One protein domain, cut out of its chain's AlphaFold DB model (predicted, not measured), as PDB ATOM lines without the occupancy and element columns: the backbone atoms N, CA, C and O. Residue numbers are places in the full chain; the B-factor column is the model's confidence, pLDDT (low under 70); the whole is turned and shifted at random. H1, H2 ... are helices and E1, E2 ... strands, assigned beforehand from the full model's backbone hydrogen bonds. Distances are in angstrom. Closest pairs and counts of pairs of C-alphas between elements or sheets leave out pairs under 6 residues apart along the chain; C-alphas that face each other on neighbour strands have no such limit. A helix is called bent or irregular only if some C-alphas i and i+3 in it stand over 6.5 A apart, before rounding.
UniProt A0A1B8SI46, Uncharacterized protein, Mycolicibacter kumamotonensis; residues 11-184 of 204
ATOM      1  N   VAL A  11      65.515 -27.705 -38.149       84.62
ATOM      2  CA  VAL A  11      64.681 -27.826 -39.361       84.62
ATOM      3  C   VAL A  11      64.988 -26.712 -40.348       84.62
ATOM      4  O   VAL A  11      65.121 -26.946 -41.544       84.62
ATOM      5  N   VAL A  12      65.077 -25.484 -39.842       85.81
ATOM      6  CA  VAL A  12      65.318 -24.284 -40.641       85.81
ATOM      7  C   VAL A  12      66.048 -23.254 -39.788       85.81
ATOM      8  O   VAL A  12      65.887 -23.221 -38.568       85.81
ATOM      9  N   THR A  13      66.851 -22.412 -40.431       86.00
ATOM     10  CA  THR A  13      67.449 -21.232 -39.799       86.00
ATOM     11  C   THR A  13      66.833 -19.990 -40.424       86.00
ATOM     12  O   THR A  13      66.851 -19.842 -41.643       86.00
ATOM     13  N   VAL A  14      66.264 -19.115 -39.596       83.19
ATOM     14  CA  VAL A  14      65.623 -17.865 -40.033       83.19
ATOM     15  C   VAL A  14      66.230 -16.722 -39.233       83.19
ATOM     16  O   VAL A  14      66.254 -16.796 -38.008       83.19
ATOM     17  N   LEU A  15      66.727 -15.676 -39.905       84.38
ATOM     18  CA  LEU A  15      67.399 -14.531 -39.260       84.38
ATOM     19  C   LEU A  15      68.519 -14.969 -38.290       84.38
ATOM     20  O   LEU A  15      68.561 -14.535 -37.140       84.38
ATOM     21  N   ASP A  16      69.365 -15.904 -38.734       82.00
ATOM     22  CA  ASP A  16      70.445 -16.516 -37.941       82.00
ATOM     23  C   ASP A  16      69.978 -17.233 -36.660       82.00
ATOM     24  O   ASP A  16      70.758 -17.487 -35.739       82.00
ATOM     25  N   ARG A  17      68.688 -17.590 -36.584       80.50
ATOM     26  CA  ARG A  17      68.110 -18.354 -35.474       80.50
ATOM     27  C   ARG A  17      67.791 -19.782 -35.912       80.50
ATOM     28  O   ARG A  17      66.905 -19.959 -36.751       80.50
ATOM     29  N   PRO A  18      68.478 -20.799 -35.358       83.94
ATOM     30  CA  PRO A  18      68.138 -22.186 -35.631       83.94
ATOM     31  C   PRO A  18      66.814 -22.530 -34.945       83.94
ATOM     32  O   PRO A  18      66.656 -22.329 -33.739       83.94
ATOM     33  N   LEU A  19      65.859 -23.049 -35.716       82.62
ATOM     34  CA  LEU A  19      64.579 -23.530 -35.208       82.62
ATOM     35  C   LEU A  19      64.610 -25.062 -35.107       82.62
ATOM     36  O   LEU A  19      64.678 -25.744 -36.138       82.62
ATOM     37  N   PRO A  20      64.572 -25.625 -33.885       85.19
ATOM     38  CA  PRO A  20      64.571 -27.066 -33.702       85.19
ATOM     39  C   PRO A  20      63.205 -27.677 -34.024       85.19
ATOM     40  O   PRO A  20      62.158 -27.054 -33.834       85.19
ATOM     41  N   LEU A  21      63.200 -28.936 -34.465       84.00
ATOM     42  CA  LEU A  21      61.976 -29.652 -34.846       84.00
ATOM     43  C   LEU A  21      60.954 -29.740 -33.701       84.00
ATOM     44  O   LEU A  21      59.748 -29.682 -33.937       84.00
ATOM     45  N   ALA A  22      61.434 -29.818 -32.459       80.56
ATOM     46  CA  ALA A  22      60.597 -29.841 -31.263       80.56
ATOM     47  C   ALA A  22      59.681 -28.608 -31.150       80.56
ATOM     48  O   ALA A  22      58.528 -28.744 -30.753       80.56
ATOM     49  N   VAL A  23      60.154 -27.427 -31.566       80.62
ATOM     50  CA  VAL A  23      59.369 -26.181 -31.558       80.62
ATOM     51  C   VAL A  23      58.205 -26.285 -32.537       80.62
ATOM     52  O   VAL A  23      57.072 -25.967 -32.186       80.62
ATOM     53  N   LEU A  24      58.450 -26.803 -33.742       78.94
ATOM     54  CA  LEU A  24      57.409 -26.952 -34.756       78.94
ATOM     55  C   LEU A  24      56.267 -27.855 -34.265       78.94
ATOM     56  O   LEU A  24      55.097 -27.492 -34.394       78.94
ATOM     57  N   PHE A  25      56.597 -28.998 -33.659       81.44
ATOM     58  CA  PHE A  25      55.592 -29.903 -33.095       81.44
ATOM     59  C   PHE A  25      54.930 -29.349 -31.837       81.44
ATOM     60  O   PHE A  25      53.714 -29.453 -31.716       81.44
ATOM     61  N   GLY A  26      55.696 -28.736 -30.931       83.38
ATOM     62  CA  GLY A  26      55.179 -28.160 -29.691       83.38
ATOM     63  C   GLY A  26      54.141 -27.074 -29.959       83.38
ATOM     64  O   GLY A  26      53.001 -27.187 -29.508       83.38
ATOM     65  N   TYR A  27      54.486 -26.081 -30.783       82.38
ATOM     66  CA  TYR A  27      53.558 -25.007 -31.139       82.38
ATOM     67  C   TYR A  27      52.359 -25.518 -31.940       82.38
ATOM     68  O   TYR A  27      51.242 -25.070 -31.698       82.38
ATOM     69  N   SER A  28      52.554 -26.479 -32.850       83.50
ATOM     70  CA  SER A  28      51.450 -27.057 -33.630       83.50
ATOM     71  C   SER A  28      50.506 -27.901 -32.769       83.50
ATOM     72  O   SER A  28      49.292 -27.873 -32.973       83.50
ATOM     73  N   ALA A  29      51.027 -28.632 -31.782       86.62
ATOM     74  CA  ALA A  29      50.212 -29.359 -30.815       86.62
ATOM     75  C   ALA A  29      49.441 -28.381 -29.918       86.62
ATOM     76  O   ALA A  29      48.226 -28.521 -29.766       86.62
ATOM     77  N   TRP A  30      50.116 -27.353 -29.396       88.81
ATOM     78  CA  TRP A  30      49.494 -26.340 -28.547       88.81
ATOM     79  C   TRP A  30      48.382 -25.585 -29.275       88.81
ATOM     80  O   TRP A  30      47.260 -25.511 -28.787       88.81
ATOM     81  N   THR A  31      48.634 -25.064 -30.474       88.62
ATOM     82  CA  THR A  31      47.651 -24.220 -31.171       88.62
ATOM     83  C   THR A  31      46.726 -24.990 -32.103       88.62
ATOM     84  O   THR A  31      45.658 -24.488 -32.438       88.62
ATOM     85  N   GLY A  32      47.069 -26.213 -32.503       89.38
ATOM     86  CA  GLY A  32      46.216 -27.070 -33.325       89.38
ATOM     87  C   GLY A  32      45.400 -28.053 -32.496       89.38
ATOM     88  O   GLY A  32      44.168 -27.991 -32.485       89.38
ATOM     89  N   ALA A  33      46.075 -28.956 -31.782       90.69
ATOM     90  CA  ALA A  33      45.397 -30.021 -31.045       90.69
ATOM     91  C   ALA A  33      44.546 -29.460 -29.897       90.69
ATOM     92  O   ALA A  33      43.368 -29.816 -29.792       90.69
ATOM     93  N   CYS A  34      45.074 -28.527 -29.091       94.38
ATOM     94  CA  CYS A  34      44.273 -27.919 -28.024       94.38
ATOM     95  C   CYS A  34      43.104 -27.102 -28.586       94.38
ATOM     96  O   CYS A  34      42.021 -27.147 -28.012       94.38
ATOM     97  N   SER A  35      43.258 -26.435 -29.733       95.06
ATOM     98  CA  SER A  35      42.140 -25.746 -30.399       95.06
ATOM     99  C   SER A  35      40.999 -26.687 -30.754       95.06
ATOM    100  O   SER A  35      39.832 -26.385 -30.497       95.06
ATOM    101  N   TYR A  36      41.329 -27.862 -31.295       93.44
ATOM    102  CA  TYR A  36      40.328 -28.882 -31.576       93.44
ATOM    103  C   TYR A  36      39.683 -29.421 -30.291       93.44
ATOM    104  O   TYR A  36      38.469 -29.614 -30.248       93.44
ATOM    105  N   ILE A  37      40.458 -29.604 -29.218       95.50
ATOM    106  CA  ILE A  37      39.923 -30.009 -27.908       95.50
ATOM    107  C   ILE A  37      38.948 -28.957 -27.364       95.50
ATOM    108  O   ILE A  37      37.848 -29.317 -26.953       95.50
ATOM    109  N   ILE A  38      39.300 -27.668 -27.404       96.75
ATOM    110  CA  ILE A  38      38.422 -26.568 -26.973       96.75
ATOM    111  C   ILE A  38      37.124 -26.553 -27.787       96.75
ATOM    112  O   ILE A  38      36.037 -26.463 -27.212       96.75
ATOM    113  N   TYR A  39      37.225 -26.711 -29.109       95.69
ATOM    114  CA  TYR A  39      36.073 -26.858 -29.999       95.69
ATOM    115  C   TYR A  39      35.167 -28.028 -29.574       95.69
ATOM    116  O   TYR A  39      33.966 -27.844 -29.369       95.69
ATOM    117  N   ARG A  40      35.735 -29.220 -29.346       95.38
ATOM    118  CA  ARG A  40      34.976 -30.407 -28.915       95.38
ATOM    119  C   ARG A  40      34.347 -30.223 -27.537       95.38
ATOM    120  O   ARG A  40      33.193 -30.598 -27.343       95.38
ATOM    121  N   LEU A  41      35.060 -29.613 -26.592       95.56
ATOM    122  CA  LEU A  41      34.525 -29.307 -25.264       95.56
ATOM    123  C   LEU A  41      33.322 -28.364 -25.353       95.56
ATOM    124  O   LEU A  41      32.316 -28.604 -24.679       95.56
ATOM    125  N   ALA A  42      33.374 -27.345 -26.209       94.88
ATOM    126  CA  ALA A  42      32.238 -26.454 -26.431       94.88
ATOM    127  C   ALA A  42      31.004 -27.210 -26.964       94.88
ATOM    128  O   ALA A  42      29.895 -26.962 -26.494       94.88
ATOM    129  N   GLN A  43      31.192 -28.195 -27.851       93.56
ATOM    130  CA  GLN A  43      30.100 -29.037 -28.367       93.56
ATOM    131  C   GLN A  43      29.440 -29.926 -27.306       93.56
ATOM    132  O   GLN A  43      28.259 -30.235 -27.420       93.56
ATOM    133  N   THR A  44      30.156 -30.307 -26.244       91.50
ATOM    134  CA  THR A  44      29.586 -31.103 -25.133       91.50
ATOM    135  C   THR A  44      28.705 -30.296 -24.165       91.50
ATOM    136  O   THR A  44      28.306 -30.809 -23.123       91.50
ATOM    137  N   GLY A  45      28.408 -29.027 -24.472       87.44
ATOM    138  CA  GLY A  45      27.625 -28.151 -23.595       87.44
ATOM    139  C   GLY A  45      28.445 -27.537 -22.456       87.44
ATOM    140  O   GLY A  45      27.899 -27.178 -21.410       87.44
ATOM    141  N   THR A  46      29.767 -27.412 -22.626       92.56
ATOM    142  CA  THR A  46      30.625 -26.759 -21.629       92.56
ATOM    143  C   THR A  46      30.235 -25.290 -21.463       92.56
ATOM    144  O   THR A  46      30.088 -24.548 -22.430       92.56
ATOM    145  N   THR A  47      30.092 -24.844 -20.213       95.12
ATOM    146  CA  THR A  47      29.694 -23.466 -19.908       95.12
ATOM    147  C   THR A  47      30.844 -22.476 -20.094       95.12
ATOM    148  O   THR A  47      32.016 -22.806 -19.904       95.12
ATOM    149  N   THR A  48      30.504 -21.208 -20.342       95.88
ATOM    150  CA  THR A  48      31.463 -20.090 -20.397       95.88
ATOM    151  C   THR A  48      32.380 -20.023 -19.178       95.88
ATOM    152  O   THR A  48      33.564 -19.720 -19.305       95.88
ATOM    153  N   ARG A  49      31.857 -20.321 -17.980       96.44
ATOM    154  CA  ARG A  49      32.655 -20.330 -16.746       96.44
ATOM    155  C   ARG A  49      33.744 -21.400 -16.792       96.44
ATOM    156  O   ARG A  49      34.879 -21.091 -16.454       96.44
ATOM    157  N   LYS A  50      33.408 -22.620 -17.220       96.69
ATOM    158  CA  LYS A  50      34.362 -23.734 -17.311       96.69
ATOM    159  C   LYS A  50      35.437 -23.471 -18.366       96.69
ATOM    160  O   LYS A  50      36.607 -23.688 -18.083       96.69
ATOM    161  N   LEU A  51      35.064 -22.942 -19.535       97.25
ATOM    162  CA  LEU A  51      36.033 -22.563 -20.574       97.25
ATOM    163  C   LEU A  51      36.993 -21.473 -20.087       97.25
ATOM    164  O   LEU A  51      38.199 -21.591 -20.266       97.25
ATOM    165  N   PHE A  52      36.481 -20.455 -19.394       98.06
ATOM    166  CA  PHE A  52      37.339 -19.405 -18.851       98.06
ATOM    167  C   PHE A  52      38.252 -19.912 -17.722       98.06
ATOM    168  O   PHE A  52      39.407 -19.516 -17.635       98.06
ATOM    169  N   GLN A  53      37.772 -20.829 -16.877       97.94
ATOM    170  CA  GLN A  53      38.617 -21.501 -15.882       97.94
ATOM    171  C   GLN A  53      39.711 -22.349 -16.539       97.94
ATOM    172  O   GLN A  53      40.834 -22.366 -16.047       97.94
ATOM    173  N   LEU A  54      39.402 -23.012 -17.656       97.44
ATOM    174  CA  LEU A  54      40.384 -23.759 -18.435       97.44
ATOM    175  C   LEU A  54      41.453 -22.834 -19.028       97.44
ATOM    176  O   LEU A  54      42.624 -23.189 -18.997       97.44
ATOM    177  N   TYR A  55      41.075 -21.637 -19.486       97.88
ATOM    178  CA  TYR A  55      42.033 -20.614 -19.916       97.88
ATOM    179  C   TYR A  55      42.969 -20.206 -18.775       97.88
ATOM    180  O   TYR A  55      44.182 -20.249 -18.937       97.88
ATOM    181  N   LEU A  56      42.430 -19.888 -17.593       97.81
ATOM    182  CA  LEU A  56      43.261 -19.551 -16.431       97.81
ATOM    183  C   LEU A  56      44.183 -20.713 -16.032       97.81
ATOM    184  O   LEU A  56      45.344 -20.488 -15.702       97.81
ATOM    185  N   GLY A  57      43.687 -21.950 -16.106       97.25
ATOM    186  CA  GLY A  57      44.493 -23.152 -15.909       97.25
ATOM    187  C   GLY A  57      45.611 -23.289 -16.945       97.25
ATOM    188  O   GLY A  57      46.726 -23.642 -16.578       97.25
ATOM    189  N   ALA A  58      45.347 -22.950 -18.210       96.00
ATOM    190  CA  ALA A  58      46.352 -22.935 -19.271       96.00
ATOM    191  C   ALA A  58      47.427 -21.863 -19.032       96.00
ATOM    192  O   ALA A  58      48.602 -22.163 -19.204       96.00
ATOM    193  N   CYS A  59      47.065 -20.669 -18.544       96.25
ATOM    194  CA  CYS A  59      48.045 -19.651 -18.141       96.25
ATOM    195  C   CYS A  59      48.975 -20.167 -17.033       96.25
ATOM    196  O   CYS A  59      50.179 -19.935 -17.062       96.25
ATOM    197  N   VAL A  60      48.419 -20.866 -16.038       95.88
ATOM    198  CA  VAL A  60      49.220 -21.455 -14.956       95.88
ATOM    199  C   VAL A  60      50.103 -22.580 -15.491       95.88
ATOM    200  O   VAL A  60      51.272 -22.649 -15.128       95.88
ATOM    201  N   LEU A  61      49.567 -23.438 -16.360       93.81
ATOM    202  CA  LEU A  61      50.319 -24.531 -16.972       93.81
ATOM    203  C   LEU A  61      51.504 -24.013 -17.793       93.81
ATOM    204  O   LEU A  61      52.596 -24.545 -17.644       93.81
ATOM    205  N   GLU A  62      51.302 -22.962 -18.587       91.94
ATOM    206  CA  GLU A  62      52.363 -22.262 -19.320       91.94
ATOM    207  C   GLU A  62      53.505 -21.864 -18.386       91.94
ATOM    208  O   GLU A  62      54.641 -22.286 -18.575       91.94
ATOM    209  N   LEU A  63      53.197 -21.163 -17.291       92.00
ATOM    210  CA  LEU A  63      54.213 -20.779 -16.310       92.00
ATOM    211  C   LEU A  63      54.901 -21.990 -15.669       92.00
ATOM    212  O   LEU A  63      56.115 -21.976 -15.488       92.00
ATOM    213  N   LEU A  64      54.151 -23.037 -15.318       91.94
ATOM    214  CA  LEU A  64      54.705 -24.237 -14.685       91.94
ATOM    215  C   LEU A  64      55.617 -25.039 -15.613       91.94
ATOM    216  O   LEU A  64      56.534 -25.693 -15.126       91.94
ATOM    217  N   VAL A  65      55.355 -25.013 -16.918       89.81
ATOM    218  CA  VAL A  65      56.181 -25.688 -17.923       89.81
ATOM    219  C   VAL A  65      57.402 -24.836 -18.250       89.81
ATOM    220  O   VAL A  65      58.521 -25.333 -18.184       89.81
ATOM    221  N   GLU A  66      57.209 -23.552 -18.542       88.56
ATOM    222  CA  GLU A  66      58.260 -22.630 -18.986       88.56
ATOM    223  C   GLU A  66      59.283 -22.297 -17.886       88.56
ATOM    224  O   GLU A  66      60.481 -22.148 -18.155       88.56
ATOM    225  N   LEU A  67      58.840 -22.178 -16.630       89.56
ATOM    226  CA  LEU A  67      59.702 -21.741 -15.530       89.56
ATOM    227  C   LEU A  67      60.848 -22.732 -15.238       89.56
ATOM    228  O   LEU A  67      61.985 -22.280 -15.126       89.56
ATOM    229  N   PRO A  68      60.637 -24.064 -15.177       89.06
ATOM    230  CA  PRO A  68      61.737 -25.024 -15.085       89.06
ATOM    231  C   PRO A  68      62.733 -24.934 -16.245       89.06
ATOM    232  O   PRO A  68      63.937 -24.951 -16.001       89.06
ATOM    233  N   PHE A  69      62.271 -24.821 -17.495       86.12
ATOM    234  CA  PHE A  69      63.175 -24.790 -18.650       86.12
ATOM    235  C   PHE A  69      64.034 -23.521 -18.686       86.12
ATOM    236  O   PHE A  69      65.236 -23.602 -18.950       86.12
ATOM    237  N   THR A  70      63.441 -22.371 -18.366       85.75
ATOM    238  CA  THR A  70      64.160 -21.089 -18.266       85.75
ATOM    239  C   THR A  70      65.097 -21.047 -17.055       85.75
ATOM    240  O   THR A  70      66.247 -20.621 -17.183       85.75
ATOM    241  N   ALA A  71      64.678 -21.584 -15.902       86.12
ATOM    242  CA  ALA A  71      65.528 -21.703 -14.716       86.12
ATOM    243  C   ALA A  71      66.733 -22.634 -14.941       86.12
ATOM    244  O   ALA A  71      67.830 -22.348 -14.463       86.12
ATOM    245  N   LEU A  72      66.546 -23.719 -15.701       86.19
ATOM    246  CA  LEU A  72      67.604 -24.659 -16.089       86.19
ATOM    247  C   LEU A  72      68.417 -24.197 -17.309       86.19
ATOM    248  O   LEU A  72      69.301 -24.930 -17.750       86.19
ATOM    249  N   LYS A  73      68.139 -23.005 -17.859       81.75
ATOM    250  CA  LYS A  73      68.833 -22.446 -19.032       81.75
ATOM    251  C   LYS A  73      68.799 -23.356 -20.262       81.75
ATOM    252  O   LYS A  73      69.706 -23.332 -21.091       81.75
ATOM    253  N   VAL A  74      67.721 -24.130 -20.405       79.38
ATOM    254  CA  VAL A  74      67.461 -24.930 -21.614       79.38
ATOM    255  C   VAL A  74      67.229 -24.008 -22.814       79.38
ATOM    256  O   VAL A  74      67.638 -24.324 -23.931       79.38
ATOM    257  N   TYR A  75      66.634 -22.842 -22.570       75.00
ATOM    258  CA  TYR A  75      66.578 -21.704 -23.481       75.00
ATOM    259  C   TYR A  75      66.437 -20.405 -22.685       75.00
ATOM    260  O   TYR A  75      66.028 -20.416 -21.524       75.00
ATOM    261  N   ASP A  76      66.733 -19.280 -23.335       77.00
ATOM    262  CA  ASP A  76      66.544 -17.943 -22.770       77.00
ATOM    263  C   ASP A  76      65.695 -17.063 -23.692       77.00
ATOM    264  O   ASP A  76      65.778 -17.129 -24.928       77.00
ATOM    265  N   TYR A  77      64.874 -16.207 -23.090       76.56
ATOM    266  CA  TYR A  77      64.135 -15.183 -23.817       76.56
ATOM    267  C   TYR A  77      65.016 -13.959 -24.139       76.56
ATOM    268  O   TYR A  77      66.063 -13.744 -23.530       76.56
ATOM    269  N   TYR A  78      64.639 -13.190 -25.168       70.00
ATOM    270  CA  TYR A  78      65.465 -12.083 -25.664       70.00
ATOM    271  C   TYR A  78      65.237 -10.804 -24.856       70.00
ATOM    272  O   TYR A  78      64.131 -10.278 -24.822       70.00
ATOM    273  N   GLY A  79      66.317 -10.239 -24.315       73.06
ATOM    274  CA  GLY A  79      66.281  -8.941 -23.642       73.06
ATOM    275  C   GLY A  79      65.665  -8.997 -22.243       73.06
ATOM    276  O   GLY A  79      65.472 -10.058 -21.652       73.06
ATOM    277  N   SER A  80      65.399  -7.823 -21.670       75.56
ATOM    278  CA  SER A  80      64.775  -7.722 -20.350       75.56
ATOM    279  C   SER A  80      63.255  -7.803 -20.470       75.56
ATOM    280  O   SER A  80      62.629  -6.893 -21.017       75.56
ATOM    281  N   HIS A  81      62.660  -8.856 -19.912       81.75
ATOM    282  CA  HIS A  81      61.209  -9.027 -19.915       81.75
ATOM    283  C   HIS A  81      60.546  -8.279 -18.746       81.75
ATOM    284  O   HIS A  81      61.043  -8.333 -17.610       81.75
ATOM    285  N   PRO A  82      59.400  -7.619 -18.993       83.69
ATOM    286  CA  PRO A  82      58.503  -7.142 -17.947       83.69
ATOM    287  C   PRO A  82      58.095  -8.262 -16.995       83.69
ATOM    288  O   PRO A  82      57.880  -9.396 -17.425       83.69
ATOM    289  N   PHE A  83      57.973  -7.929 -15.709       87.50
ATOM    290  CA  PHE A  83      57.533  -8.860 -14.662       87.50
ATOM    291  C   PHE A  83      58.307 -10.190 -14.684       87.50
ATOM    292  O   PHE A  83      57.709 -11.261 -14.621       87.50
ATOM    293  N   SER A  84      59.632 -10.134 -14.853       86.06
ATOM    294  CA  SER A  84      60.442 -11.336 -15.047       86.06
ATOM    295  C   SER A  84      60.752 -12.075 -13.745       86.06
ATOM    296  O   SER A  84      61.139 -11.473 -12.744       86.06
ATOM    297  N   VAL A  85      60.635 -13.403 -13.786       83.75
ATOM    298  CA  VAL A  85      61.037 -14.335 -12.724       83.75
ATOM    299  C   VAL A  85      61.855 -15.446 -13.372       83.75
ATOM    300  O   VAL A  85      61.410 -16.027 -14.351       83.75
ATOM    301  N   ALA A  86      63.059 -15.729 -12.863       81.88
ATOM    302  CA  ALA A  86      63.946 -16.763 -13.419       81.88
ATOM    303  C   ALA A  86      64.151 -16.664 -14.951       81.88
ATOM    304  O   ALA A  86      64.236 -17.673 -15.637       81.88
ATOM    305  N   HIS A  87      64.245 -15.436 -15.484       80.31
ATOM    306  CA  HIS A  87      64.354 -15.125 -16.922       80.31
ATOM    307  C   HIS A  87      63.088 -15.370 -17.768       80.31
ATOM    308  O   HIS A  87      63.100 -15.088 -18.965       80.31
ATOM    309  N   LEU A  88      61.978 -15.788 -17.153       83.62
ATOM    310  CA  LEU A  88      60.656 -15.878 -17.771       83.62
ATOM    311  C   LEU A  88      59.862 -14.585 -17.555       83.62
ATOM    312  O   LEU A  88      59.720 -14.127 -16.422       83.62
ATOM    313  N   GLY A  89      59.304 -14.005 -18.617       87.19
ATOM    314  CA  GLY A  89      58.359 -12.890 -18.513       87.19
ATOM    315  C   GLY A  89      56.951 -13.381 -18.188       87.19
ATOM    316  O   GLY A  89      56.298 -13.956 -19.053       87.19
ATOM    317  N   LEU A  90      56.442 -13.106 -16.981       90.38
ATOM    318  CA  LEU A  90      55.123 -13.604 -16.545       90.38
ATOM    319  C   LEU A  90      53.945 -13.107 -17.405       90.38
ATOM    320  O   LEU A  90      52.861 -13.688 -17.381       90.38
ATOM    321  N   TRP A  91      54.146 -12.031 -18.164       91.19
ATOM    322  CA  TRP A  91      53.137 -11.437 -19.041       91.19
ATOM    323  C   TRP A  91      52.832 -12.258 -20.302       91.19
ATOM    324  O   TRP A  91      51.762 -12.082 -20.881       91.19
ATOM    325  N   GLU A  92      53.734 -13.156 -20.711       90.69
ATOM    326  CA  GLU A  92      53.582 -13.994 -21.912       90.69
ATOM    327  C   GLU A  92      52.499 -15.067 -21.724       90.69
ATOM    328  O   GLU A  92      51.734 -15.340 -22.642       90.69
ATOM    329  N   ALA A  93      52.365 -15.628 -20.519       93.88
ATOM    330  CA  ALA A  93      51.441 -16.730 -20.240       93.88
ATOM    331  C   ALA A  93      49.970 -16.465 -20.623       93.88
ATOM    332  O   ALA A  93      49.372 -17.296 -21.309       93.88
ATOM    333  N   PRO A  94      49.334 -15.335 -20.241       95.50
ATOM    334  CA  PRO A  94      47.969 -15.049 -20.682       95.50
ATOM    335  C   PRO A  94      47.850 -14.837 -22.192       95.50
ATOM    336  O   PRO A  94      46.767 -15.059 -22.740       95.50
ATOM    337  N   ILE A  95      48.931 -14.420 -22.857       95.06
ATOM    338  CA  ILE A  95      48.977 -14.238 -24.305       95.06
ATOM    339  C   ILE A  95      49.023 -15.606 -24.979       95.06
ATOM    340  O   ILE A  95      48.095 -15.930 -25.711       95.06
ATOM    341  N   THR A  96      50.021 -16.439 -24.680       92.94
ATOM    342  CA  THR A  96      50.215 -17.756 -25.314       92.94
ATOM    343  C   THR A  96      49.054 -18.719 -25.059       92.94
ATOM    344  O   THR A  96      48.656 -19.470 -25.957       92.94
ATOM    345  N   ALA A  97      48.426 -18.638 -23.882       95.62
ATOM    346  CA  ALA A  97      47.237 -19.413 -23.536       95.62
ATOM    347  C   ALA A  97      45.974 -19.029 -24.333       95.62
ATOM    348  O   ALA A  97      44.992 -19.776 -24.318       95.62
ATOM    349  N   LEU A  98      45.962 -17.892 -25.041       96.62
ATOM    350  CA  LEU A  98      44.822 -17.464 -25.859       96.62
ATOM    351  C   LEU A  98      44.702 -18.259 -27.169       96.62
ATOM    352  O   LEU A  98      43.585 -18.467 -27.652       96.62
ATOM    353  N   ALA A  99      45.819 -18.713 -27.751       94.94
ATOM    354  CA  ALA A  99      45.822 -19.339 -29.076       94.94
ATOM    355  C   ALA A  99      44.840 -20.523 -29.218       94.94
ATOM    356  O   ALA A  99      44.081 -20.517 -30.193       94.94
ATOM    357  N   PRO A 100      44.753 -21.480 -28.267       95.06
ATOM    358  CA  PRO A 100      43.779 -22.572 -28.333       95.06
ATOM    359  C   PRO A 100      42.314 -22.109 -28.404       95.06
ATOM    360  O   PRO A 100      41.473 -22.728 -29.054       95.06
ATOM    361  N   PHE A 101      41.981 -21.001 -27.741       96.62
ATOM    362  CA  PHE A 101      40.614 -20.476 -27.698       96.62
ATOM    363  C   PHE A 101      40.234 -19.782 -29.004       96.62
ATOM    364  O   PHE A 101      39.126 -19.984 -29.510       96.62
ATOM    365  N   LEU A 102      41.166 -19.018 -29.583       96.00
ATOM    366  CA  LEU A 102      41.003 -18.450 -30.922       96.00
ATOM    367  C   LEU A 102      40.872 -19.552 -31.974       96.00
ATOM    368  O   LEU A 102      40.001 -19.471 -32.838       96.00
ATOM    369  N   GLY A 103      41.688 -20.602 -31.890       95.00
ATOM    370  CA  GLY A 103      41.617 -21.698 -32.848       95.00
ATOM    371  C   GLY A 103      40.327 -22.495 -32.726       95.00
ATOM    372  O   GLY A 103      39.712 -22.781 -33.749       95.00
ATOM    373  N   GLY A 104      39.836 -22.752 -31.510       95.38
ATOM    374  CA  GLY A 104      38.510 -23.344 -31.312       95.38
ATOM    375  C   GLY A 104      37.397 -22.539 -31.999       95.38
ATOM    376  O   GLY A 104      36.513 -23.118 -32.632       95.38
ATOM    377  N   LEU A 105      37.476 -21.202 -31.948       95.62
ATOM    378  CA  LEU A 105      36.539 -20.311 -32.638       95.62
ATOM    379  C   LEU A 105      36.664 -20.439 -34.166       95.62
ATOM    380  O   LEU A 105      35.657 -20.551 -34.863       95.62
ATOM    381  N   LEU A 106      37.892 -20.461 -34.695       94.75
ATOM    382  CA  LEU A 106      38.143 -20.616 -36.132       94.75
ATOM    383  C   LEU A 106      37.692 -21.979 -36.669       94.75
ATOM    384  O   LEU A 106      37.242 -22.056 -37.814       94.75
ATOM    385  N   VAL A 107      37.744 -23.041 -35.861       94.19
ATOM    386  CA  VAL A 107      37.186 -24.341 -36.256       94.19
ATOM    387  C   VAL A 107      35.676 -24.214 -36.503       94.19
ATOM    388  O   VAL A 107      35.219 -24.584 -37.586       94.19
ATOM    389  N   PHE A 108      34.917 -23.612 -35.576       92.81
ATOM    390  CA  PHE A 108      33.476 -23.374 -35.759       92.81
ATOM    391  C   PHE A 108      33.170 -22.454 -36.947       92.81
ATOM    392  O   PHE A 108      32.251 -22.710 -37.724       92.81
ATOM    393  N   LEU A 109      33.913 -21.355 -37.080       92.12
ATOM    394  CA  LEU A 109      33.602 -20.316 -38.062       92.12
ATOM    395  C   LEU A 109      34.079 -20.657 -39.476       92.12
ATOM    396  O   LEU A 109      33.506 -20.158 -40.445       92.12
ATOM    397  N   VAL A 110      35.125 -21.466 -39.622       92.06
ATOM    398  CA  VAL A 110      35.781 -21.685 -40.918       92.06
ATOM    399  C   VAL A 110      35.831 -23.163 -41.266       92.06
ATOM    400  O   VAL A 110      35.299 -23.553 -42.307       92.06
ATOM    401  N   ALA A 111      36.430 -24.001 -40.417       89.25
ATOM    402  CA  ALA A 111      36.654 -25.408 -40.759       89.25
ATOM    403  C   ALA A 111      35.340 -26.177 -40.951       89.25
ATOM    404  O   ALA A 111      35.221 -26.947 -41.901       89.25
ATOM    405  N   ASP A 112      34.334 -25.919 -40.117       89.38
ATOM    406  CA  ASP A 112      33.030 -26.589 -40.197       89.38
ATOM    407  C   ASP A 112      32.195 -26.197 -41.424       89.38
ATOM    408  O   ASP A 112      31.233 -26.886 -41.763       89.38
ATOM    409  N   ARG A 113      32.582 -25.136 -42.142       88.75
ATOM    410  CA  ARG A 113      31.969 -24.764 -43.429       88.75
ATOM    411  C   ARG A 113      32.513 -25.571 -44.608       88.75
ATOM    412  O   ARG A 113      31.986 -25.462 -45.710       88.75
ATOM    413  N   HIS A 114      33.555 -26.369 -44.387       89.94
ATOM    414  CA  HIS A 114      34.227 -27.144 -45.421       89.94
ATOM    415  C   HIS A 114      34.039 -28.647 -45.185       89.94
ATOM    416  O   HIS A 114      33.915 -29.118 -44.055       89.94
ATOM    417  N   GLN A 115      34.058 -29.422 -46.270       88.56
ATOM    418  CA  GLN A 115      33.989 -30.883 -46.236       88.56
ATOM    419  C   GLN A 115      35.190 -31.491 -46.969       88.56
ATOM    420  O   GLN A 115      35.829 -30.836 -47.797       88.56
ATOM    421  N   GLY A 116      35.513 -32.747 -46.649       90.31
ATOM    422  CA  GLY A 116      36.577 -33.497 -47.320       90.31
ATOM    423  C   GLY A 116      37.953 -32.805 -47.254       90.31
ATOM    424  O   GLY A 116      38.306 -32.249 -46.209       90.31
ATOM    425  N   PRO A 117      38.737 -32.810 -48.350       90.50
ATOM    426  CA  PRO A 117      40.085 -32.234 -48.381       90.50
ATOM    427  C   PRO A 117      40.151 -30.749 -48.002       90.50
ATOM    428  O   PRO A 117      41.117 -30.316 -47.378       90.50
ATOM    429  N   GLY A 118      39.108 -29.969 -48.312       88.81
ATOM    430  CA  GLY A 118      39.055 -28.545 -47.967       88.81
ATOM    431  C   GLY A 118      39.077 -28.302 -46.457       88.81
ATOM    432  O   GLY A 118      39.743 -27.382 -45.988       88.81
ATOM    433  N   ARG A 119      38.429 -29.174 -45.673       90.31
ATOM    434  CA  ARG A 119      38.448 -29.089 -44.204       90.31
ATOM    435  C   ARG A 119      39.837 -29.364 -43.637       90.31
ATOM    436  O   ARG A 119      40.250 -28.694 -42.694       90.31
ATOM    437  N   VAL A 120      40.556 -30.325 -44.220       87.88
ATOM    438  CA  VAL A 120      41.934 -30.655 -43.825       87.88
ATOM    439  C   VAL A 120      42.860 -29.477 -44.111       87.88
ATOM    440  O   VAL A 120      43.626 -29.083 -43.235       87.88
ATOM    441  N   LEU A 121      42.742 -28.874 -45.298       89.50
ATOM    442  CA  LEU A 121      43.551 -27.718 -45.674       89.50
ATOM    443  C   LEU A 121      43.303 -26.529 -44.736       89.50
ATOM    444  O   LEU A 121      44.256 -25.951 -44.227       89.50
ATOM    445  N   VAL A 122      42.040 -26.206 -44.437       89.00
ATOM    446  CA  VAL A 122      41.708 -25.154 -43.459       89.00
ATOM    447  C   VAL A 122      42.275 -25.490 -42.078       89.00
ATOM    448  O   VAL A 122      42.886 -24.633 -41.445       89.00
ATOM    449  N   GLY A 123      42.126 -26.740 -41.629       88.62
ATOM    450  CA  GLY A 123      42.672 -27.207 -40.355       88.62
ATOM    451  C   GLY A 123      44.188 -27.032 -40.244       88.62
ATOM    452  O   GLY A 123      44.673 -26.664 -39.178       88.62
ATOM    453  N   LEU A 124      44.923 -27.217 -41.346       88.69
ATOM    454  CA  LEU A 124      46.374 -27.023 -41.402       88.69
ATOM    455  C   LEU A 124      46.788 -25.559 -41.184       88.69
ATOM    456  O   LEU A 124      47.836 -25.302 -40.595       88.69
ATOM    457  N   PHE A 125      45.972 -24.596 -41.625       89.81
ATOM    458  CA  PHE A 125      46.285 -23.169 -41.496       89.81
ATOM    459  C   PHE A 125      45.851 -22.552 -40.160       89.81
ATOM    460  O   PHE A 125      46.435 -21.546 -39.757       89.81
ATOM    461  N   ILE A 126      44.897 -23.156 -39.439       90.81
ATOM    462  CA  ILE A 126      44.423 -22.642 -38.139       90.81
ATOM    463  C   ILE A 126      45.572 -22.394 -37.143       90.81
ATOM    464  O   ILE A 126      45.646 -21.273 -36.638       90.81
ATOM    465  N   PRO A 127      46.496 -23.346 -36.882       89.38
ATOM    466  CA  PRO A 127      47.621 -23.134 -35.965       89.38
ATOM    467  C   PRO A 127      48.425 -21.870 -36.285       89.38
ATOM    468  O   PRO A 127      48.681 -21.041 -35.411       89.38
ATOM    469  N   VAL A 128      48.770 -21.693 -37.564       88.62
ATOM    470  CA  VAL A 128      49.567 -20.561 -38.046       88.62
ATOM    471  C   VAL A 128      48.793 -19.257 -37.859       88.62
ATOM    472  O   VAL A 128      49.305 -18.318 -37.252       88.62
ATOM    473  N   THR A 129      47.535 -19.207 -38.304       90.88
ATOM    474  CA  THR A 129      46.676 -18.025 -38.148       90.88
ATOM    475  C   THR A 129      46.505 -17.631 -36.682       90.88
ATOM    476  O   THR A 129      46.561 -16.445 -36.360       90.88
ATOM    477  N   CYS A 130      46.340 -18.603 -35.781       92.00
ATOM    478  CA  CYS A 130      46.189 -18.348 -34.353       92.00
ATOM    479  C   CYS A 130      47.458 -17.786 -33.720       92.00
ATOM    480  O   CYS A 130      47.355 -16.816 -32.976       92.00
ATOM    481  N   ILE A 131      48.633 -18.347 -34.023       88.56
ATOM    482  CA  ILE A 131      49.911 -17.862 -33.476       88.56
ATOM    483  C   ILE A 131      50.152 -16.413 -33.902       88.56
ATOM    484  O   ILE A 131      50.381 -15.549 -33.053       88.56
ATOM    485  N   PHE A 132      50.053 -16.132 -35.204       88.88
ATOM    486  CA  PHE A 132      50.276 -14.781 -35.717       88.88
ATOM    487  C   PHE A 132      49.217 -13.801 -35.211       88.88
ATOM    488  O   PHE A 132      49.566 -12.723 -34.738       88.88
ATOM    489  N   GLY A 133      47.937 -14.175 -35.265       89.38
ATOM    490  CA  GLY A 133      46.843 -13.322 -34.805       89.38
ATOM    491  C   GLY A 133      46.943 -12.996 -33.316       89.38
ATOM    492  O   GLY A 133      46.799 -11.840 -32.932       89.38
ATOM    493  N   MET A 134      47.250 -13.991 -32.483       92.75
ATOM    494  CA  MET A 134      47.436 -13.820 -31.044       92.75
ATOM    495  C   MET A 134      48.545 -12.811 -30.742       92.75
ATOM    496  O   MET A 134      48.272 -11.807 -30.081       92.75
ATOM    497  N   TYR A 135      49.767 -13.038 -31.238       90.75
ATOM    498  CA  TYR A 135      50.894 -12.140 -30.964       90.75
ATOM    499  C   TYR A 135      50.655 -10.743 -31.547       90.75
ATOM    500  O   TYR A 135      50.769  -9.746 -30.838       90.75
ATOM    501  N   MET A 136      50.214 -10.640 -32.802       90.62
ATOM    502  CA  MET A 136      49.988  -9.336 -33.430       90.62
ATOM    503  C   MET A 136      48.915  -8.504 -32.722       90.62
ATOM    504  O   MET A 136      49.062  -7.292 -32.612       90.62
ATOM    505  N   VAL A 137      47.838  -9.124 -32.233       92.56
ATOM    506  CA  VAL A 137      46.738  -8.386 -31.590       92.56
ATOM    507  C   VAL A 137      47.058  -8.045 -30.139       92.56
ATOM    508  O   VAL A 137      46.718  -6.958 -29.673       92.56
ATOM    509  N   THR A 138      47.698  -8.959 -29.410       94.44
ATOM    510  CA  THR A 138      47.881  -8.797 -27.963       94.44
ATOM    511  C   THR A 138      49.209  -8.146 -27.608       94.44
ATOM    512  O   THR A 138      49.236  -7.316 -26.704       94.44
ATOM    513  N   SER A 139      50.300  -8.460 -28.310       91.31
ATOM    514  CA  SER A 139      51.657  -8.119 -27.870       91.31
ATOM    515  C   SER A 139      52.324  -7.009 -28.679       91.31
ATOM    516  O   SER A 139      53.470  -6.686 -28.386       91.31
ATOM    517  N   TRP A 140      51.663  -6.405 -29.674       89.25
ATOM    518  CA  TRP A 140      52.289  -5.391 -30.540       89.25
ATOM    519  C   TRP A 140      52.867  -4.202 -29.756       89.25
ATOM    520  O   TRP A 140      53.983  -3.766 -30.030       89.25
ATOM    521  N   SER A 141      52.147  -3.700 -28.750       90.94
ATOM    522  CA  SER A 141      52.576  -2.545 -27.955       90.94
ATOM    523  C   SER A 141      53.762  -2.887 -27.050       90.94
ATOM    524  O   SER A 141      54.737  -2.136 -27.002       90.94
ATOM    525  N   ALA A 142      53.717  -4.041 -26.381       90.62
ATOM    526  CA  ALA A 142      54.829  -4.561 -25.593       90.62
ATOM    527  C   ALA A 142      56.054  -4.848 -26.480       90.62
ATOM    528  O   ALA A 142      57.163  -4.450 -26.145       90.62
ATOM    529  N   ALA A 143      55.861  -5.440 -27.662       88.44
ATOM    530  CA  ALA A 143      56.939  -5.722 -28.603       88.44
ATOM    531  C   ALA A 143      57.653  -4.440 -29.063       88.44
ATOM    532  O   ALA A 143      58.880  -4.414 -29.105       88.44
ATOM    533  N   ILE A 144      56.918  -3.363 -29.357       90.31
ATOM    534  CA  ILE A 144      57.525  -2.074 -29.724       90.31
ATOM    535  C   ILE A 144      58.341  -1.515 -28.557       90.31
ATOM    536  O   ILE A 144      59.510  -1.169 -28.730       90.31
ATOM    537  N   THR A 145      57.758  -1.440 -27.359       91.31
ATOM    538  CA  THR A 145      58.429  -0.797 -26.219       91.31
ATOM    539  C   THR A 145      59.608  -1.607 -25.684       91.31
ATOM    540  O   THR A 145      60.590  -1.012 -25.252       91.31
ATOM    541  N   MET A 146      59.558  -2.942 -25.763       86.88
ATOM    542  CA  MET A 146      60.672  -3.827 -25.404       86.88
ATOM    543  C   MET A 146      61.878  -3.687 -26.336       86.88
ATOM    544  O   MET A 146      62.994  -3.991 -25.922       86.88
ATOM    545  N   ASN A 147      61.660  -3.233 -27.571       87.44
ATOM    546  CA  ASN A 147      62.704  -3.029 -28.578       87.44
ATOM    547  C   ASN A 147      63.014  -1.537 -28.807       87.44
ATOM    548  O   ASN A 147      63.562  -1.175 -29.843       87.44
ATOM    549  N   SER A 148      62.647  -0.669 -27.856       88.31
ATOM    550  CA  SER A 148      62.884   0.779 -27.902       88.31
ATOM    551  C   SER A 148      63.669   1.244 -26.674       88.31
ATOM    552  O   SER A 148      63.593   0.621 -25.618       88.31
ATOM    553  N   ASP A 149      64.306   2.414 -26.753       90.00
ATOM    554  CA  ASP A 149      65.007   3.058 -25.624       90.00
ATOM    555  C   ASP A 149      64.055   3.719 -24.599       90.00
ATOM    556  O   ASP A 149      64.404   4.673 -23.900       90.00
ATOM    557  N   LEU A 150      62.809   3.242 -24.514       89.94
ATOM    558  CA  LEU A 150      61.796   3.810 -23.630       89.94
ATOM    559  C   LEU A 150      62.018   3.391 -22.166       89.94
ATOM    560  O   LEU A 150      62.504   2.292 -21.885       89.94
ATOM    561  N   PRO A 151      61.600   4.223 -21.193       91.06
ATOM    562  CA  PRO A 151      61.690   3.878 -19.782       91.06
ATOM    563  C   PRO A 151      60.976   2.564 -19.440       91.06
ATOM    564  O   PRO A 151      59.868   2.294 -19.911       91.06
ATOM    565  N   LYS A 152      61.558   1.795 -18.509       88.94
ATOM    566  CA  LYS A 152      61.032   0.491 -18.052       88.94
ATOM    567  C   LYS A 152      59.561   0.531 -17.627       88.94
ATOM    568  O   LYS A 152      58.839  -0.436 -17.841       88.94
ATOM    569  N   MET A 153      59.106   1.648 -17.059       90.94
ATOM    570  CA  MET A 153      57.715   1.817 -16.631       90.94
ATOM    571  C   MET A 153      56.725   1.746 -17.805       90.94
ATOM    572  O   MET A 153      55.651   1.166 -17.661       90.94
ATOM    573  N   ILE A 154      57.091   2.279 -18.978       92.50
ATOM    574  CA  ILE A 154      56.254   2.222 -20.188       92.50
ATOM    575  C   ILE A 154      56.187   0.783 -20.712       92.50
ATOM    576  O   ILE A 154      55.122   0.303 -21.098       92.50
ATOM    577  N   ASN A 155      57.311   0.071 -20.661       90.62
ATOM    578  CA  ASN A 155      57.374  -1.341 -21.023       90.62
ATOM    579  C   ASN A 155      56.470  -2.196 -20.104       90.62
ATOM    580  O   ASN A 155      55.636  -2.964 -20.573       90.62
ATOM    581  N   TRP A 156      56.521  -1.979 -18.786       92.25
ATOM    582  CA  TRP A 156      55.624  -2.665 -17.844       92.25
ATOM    583  C   TRP A 156      54.148  -2.333 -18.075       92.25
ATOM    584  O   TRP A 156      53.306  -3.229 -18.033       92.25
ATOM    585  N   PHE A 157      53.830  -1.067 -18.350       95.00
ATOM    586  CA  PHE A 157      52.462  -0.651 -18.646       95.00
ATOM    587  C   PHE A 157      51.920  -1.319 -19.916       95.00
ATOM    588  O   PHE A 157      50.813  -1.855 -19.911       95.00
ATOM    589  N   THR A 158      52.700  -1.325 -20.998       94.94
ATOM    590  CA  THR A 158      52.273  -1.946 -22.262       94.94
ATOM    591  C   THR A 158      52.182  -3.465 -22.165       94.94
ATOM    592  O   THR A 158      51.228  -4.027 -22.694       94.94
ATOM    593  N   ALA A 159      53.060  -4.127 -21.407       93.94
ATOM    594  CA  ALA A 159      52.924  -5.553 -21.109       93.94
ATOM    595  C   ALA A 159      51.660  -5.866 -20.292       93.94
ATOM    596  O   ALA A 159      50.936  -6.808 -20.614       93.94
ATOM    597  N   ALA A 160      51.335  -5.054 -19.280       95.69
ATOM    598  CA  ALA A 160      50.086  -5.203 -18.531       95.69
ATOM    599  C   ALA A 160      48.855  -4.991 -19.430       95.69
ATOM    600  O   ALA A 160      47.885  -5.745 -19.344       95.69
ATOM    601  N   LEU A 161      48.906  -4.012 -20.341       96.12
ATOM    602  CA  LEU A 161      47.867  -3.808 -21.349       96.12
ATOM    603  C   LEU A 161      47.710  -5.042 -22.251       96.12
ATOM    604  O   LEU A 161      46.584  -5.487 -22.472       96.12
ATOM    605  N   SER A 162      48.812  -5.633 -22.717       95.75
ATOM    606  CA  SER A 162      48.802  -6.871 -23.505       95.75
ATOM    607  C   SER A 162      48.131  -8.031 -22.768       95.75
ATOM    608  O   SER A 162      47.281  -8.714 -23.343       95.75
ATOM    609  N   MET A 163      48.432  -8.209 -21.476       96.25
ATOM    610  CA  MET A 163      47.768  -9.208 -20.632       96.25
ATOM    611  C   MET A 163      46.258  -8.950 -20.537       96.25
ATOM    612  O   MET A 163      45.463  -9.872 -20.711       96.25
ATOM    613  N   CYS A 164      45.848  -7.699 -20.305       96.81
ATOM    614  CA  CYS A 164      44.434  -7.323 -20.228       96.81
ATOM    615  C   CYS A 164      43.688  -7.613 -21.537       96.81
ATOM    616  O   CYS A 164      42.583  -8.160 -21.499       96.81
ATOM    617  N   ILE A 165      44.295  -7.297 -22.688       97.25
ATOM    618  CA  ILE A 165      43.728  -7.613 -24.006       97.25
ATOM    619  C   ILE A 165      43.576  -9.130 -24.155       97.25
ATOM    620  O   ILE A 165      42.502  -9.596 -24.535       97.25
ATOM    621  N   ALA A 166      44.605  -9.908 -23.814       97.38
ATOM    622  CA  ALA A 166      44.565 -11.361 -23.942       97.38
ATOM    623  C   ALA A 166      43.473 -11.999 -23.065       97.38
ATOM    624  O   ALA A 166      42.669 -12.794 -23.555       97.38
ATOM    625  N   VAL A 167      43.369 -11.580 -21.799       98.00
ATOM    626  CA  VAL A 167      42.330 -12.048 -20.867       98.00
ATOM    627  C   VAL A 167      40.933 -11.663 -21.360       98.00
ATOM    628  O   VAL A 167      40.006 -12.476 -21.301       98.00
ATOM    629  N   TYR A 168      40.769 -10.441 -21.873       97.81
ATOM    630  CA  TYR A 168      39.501  -9.982 -22.433       97.81
ATOM    631  C   TYR A 168      39.088 -10.808 -23.658       97.81
ATOM    632  O   TYR A 168      37.954 -11.286 -23.725       97.81
ATOM    633  N   LEU A 169      40.010 -11.058 -24.591       97.62
ATOM    634  CA  LEU A 169      39.752 -11.903 -25.758       97.62
ATOM    635  C   LEU A 169      39.430 -13.346 -25.356       97.62
ATOM    636  O   LEU A 169      38.465 -13.916 -25.863       97.62
ATOM    637  N   ALA A 170      40.150 -13.918 -24.389       97.50
ATOM    638  CA  ALA A 170      39.853 -15.253 -23.873       97.50
ATOM    639  C   ALA A 170      38.453 -15.319 -23.247       97.50
ATOM    640  O   ALA A 170      37.719 -16.303 -23.419       97.50
ATOM    641  N   ARG A 171      38.040 -14.249 -22.553       97.94
ATOM    642  CA  ARG A 171      36.687 -14.122 -22.012       97.94
ATOM    643  C   ARG A 171      35.641 -14.068 -23.123       97.94
ATOM    644  O   ARG A 171      34.634 -14.766 -23.005       97.94
ATOM    645  N   LEU A 172      35.881 -13.305 -24.189       97.75
ATOM    646  CA  LEU A 172      35.000 -13.263 -25.357       97.75
ATOM    647  C   LEU A 172      34.895 -14.634 -26.032       97.75
ATOM    648  O   LEU A 172      33.785 -15.127 -26.219       97.75
ATOM    649  N   CYS A 173      36.015 -15.311 -26.299       97.12
ATOM    650  CA  CYS A 173      36.003 -16.671 -26.847       97.12
ATOM    651  C   CYS A 173      35.200 -17.630 -25.959       97.12
ATOM    652  O   CYS A 173      34.377 -18.395 -26.454       97.12
ATOM    653  N   SER A 174      35.368 -17.547 -24.636       97.62
ATOM    654  CA  SER A 174      34.622 -18.377 -23.680       97.62
ATOM    655  C   SER A 174      33.109 -18.109 -23.695       97.62
ATOM    656  O   SER A 174      32.324 -18.985 -23.329       97.62
ATOM    657  N   ILE A 175      32.681 -16.902 -24.077       97.50
ATOM    658  CA  ILE A 175      31.266 -16.535 -24.234       97.50
ATOM    659  C   ILE A 175      30.721 -17.033 -25.577       97.50
ATOM    660  O   ILE A 175      29.611 -17.557 -25.621       97.50
ATOM    661  N   GLU A 176      31.485 -16.878 -26.658       97.12
ATOM    662  CA  GLU A 176      31.017 -17.170 -28.016       97.12
ATOM    663  C   GLU A 176      31.051 -18.663 -28.364       97.12
ATOM    664  O   GLU A 176      30.135 -19.157 -29.020       97.12
ATOM    665  N   LEU A 177      32.040 -19.416 -27.873       96.44
ATOM    666  CA  LEU A 177      32.186 -20.847 -28.171       96.44
ATOM    667  C   LEU A 177      30.929 -21.675 -27.822       96.44
ATOM    668  O   LEU A 177      30.451 -22.406 -28.693       96.44
ATOM    669  N   PRO A 178      30.323 -21.557 -26.620       95.44
ATOM    670  CA  PRO A 178      29.092 -22.285 -26.306       95.44
ATOM    671  C   PRO A 178      27.888 -21.835 -27.146       95.44
ATOM    672  O   PRO A 178      27.034 -22.656 -27.476       95.44
ATOM    673  N   LYS A 179      27.809 -20.546 -27.515       94.25
ATOM    674  CA  LYS A 179      26.724 -20.025 -28.364       94.25
ATOM    675  C   LYS A 179      26.794 -20.623 -29.763       94.25
ATOM    676  O   LYS A 179      25.783 -21.102 -30.270       94.25
ATOM    677  N   LEU A 180      27.985 -20.626 -30.364       94.12
ATOM    678  CA  LEU A 180      28.219 -21.208 -31.686       94.12
ATOM    679  C   LEU A 180      27.903 -22.706 -31.692       94.12
ATOM    680  O   LEU A 180      27.201 -23.174 -32.589       94.12
ATOM    681  N   ALA A 181      28.324 -23.429 -30.651       93.06
ATOM    682  CA  ALA A 181      27.981 -24.836 -30.477       93.06
ATOM    683  C   ALA A 181      26.457 -25.062 -30.402       93.06
ATOM    684  O   ALA A 181      25.932 -25.952 -31.069       93.06
ATOM    685  N   GLY A 182      25.736 -24.231 -29.643       90.12
ATOM    686  CA  GLY A 182      24.276 -24.308 -29.530       90.12
ATOM    687  C   GLY A 182      23.543 -24.007 -30.843       90.12
ATOM    688  O   GLY A 182      22.596 -24.712 -31.191       90.12
ATOM    689  N   ILE A 183      24.003 -23.005 -31.602       89.50
ATOM    690  CA  ILE A 183      23.452 -22.673 -32.929       89.50
ATOM    691  C   ILE A 183      23.624 -23.856 -33.886       89.50
ATOM    692  O   ILE A 183      22.677 -24.232 -34.575       89.50
ATOM    693  N   GLN A 184      24.810 -24.468 -33.905       85.31
ATOM    694  CA  GLN A 184      25.097 -25.611 -34.769       85.31
ATOM    695  C   GLN A 184      24.261 -26.841 -34.389       85.31
ATOM    696  O   GLN A 184      23.720 -27.498 -35.276       85.31
TER     697      GLN A 184
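AT A GLANCE: This is residues 11 to 184 of the 204 residues of an uncharacterized protein of Mycolicibacter kumamotonensis (UniProt A0A1B8SI46). What does the model look like? One long helix, H7, runs along one side of a body of mostly crossed helices, while the long H1 and H2 run opposite ways and spread from H7 near where H1 ends and H2 begins. The short helices H3 and H4 and the arm H5b fill the middle between these three, H6 folds back on the first part of H7, and a small strand hairpin sits at the start of H1, where residues 13 to 18 stick out. How large and of what make-up is it? The printed part has 174 residues, mostly helix, with E1, E2 and then H1 to H7 along the chain, the two strands forming an antiparallel sheet. It is compact, with a radius of gyration of the C-alphas of 17.0 A and spans of 49 by 36 by 27 A.

IN THESE COORDINATES: Where do the first elements lie? E1, residues 11 to 14, begins with C-alpha 11 at (64.681, -27.826, -39.361), and E2 is residues 17 to 20. H1, residues 21 to 43, is 32.5 A long, and H2, residues 48 to 71, is 34.6 A long. What follows? H3 is residues 92 to 96 and H4 residues 99 to 109. H5, residues 117 to 138, was assigned as one helix by its hydrogen bonds but is bent, with C-alphas 124 and 127 6.8 A apart; its arms are H5a, residues 117 to 124, and H5b, residues 127 to 138. H6 is residues 140 to 146, and H7, residues 152 to 184, is 47.5 A long and ends with C-alpha 184 at (25.097, -25.611, -34.769).

HOW THE PARTS SIT: What touches the hub, H7? H7 touches H1, H2, H3, H4, H5b and H6; for instance, the closest C-alphas of H2 and H7, Thr 48 and Ser 174, are 4.9 A apart, at a steep tilt of 42 degrees. H6 and H7 form a helical hairpin, closest at the C-alphas of Ala 142 and Thr 158, 4.9 A. How does H1 stand? It touches H4 at a steep tilt of 53 degrees, closest at the C-alphas of Ser 35 and Pro 100, 4.1 A. What do the backbones show? In the antiparallel hairpin of E1 and E2, N 11 and O 19 are 2.9 A apart, within hydrogen-bond range. Every O i to N i+4 pair is within range in H3, H4, H5a, H5b and H6, against 17 of 19 in H1, 18 of 20 in H2 and 27 of 29 in H7.

THE WHOLE: How far does it reach? The two C-alphas farthest apart, those of Gly 116 and Pro 151, are 52.8 A apart. Is the printed part whole? It has no cut, and the link from H2 to H3, 20 residues, is long. How confident is the model? The mean pLDDT of the printed part is 90.5, and no printed residue is under 70.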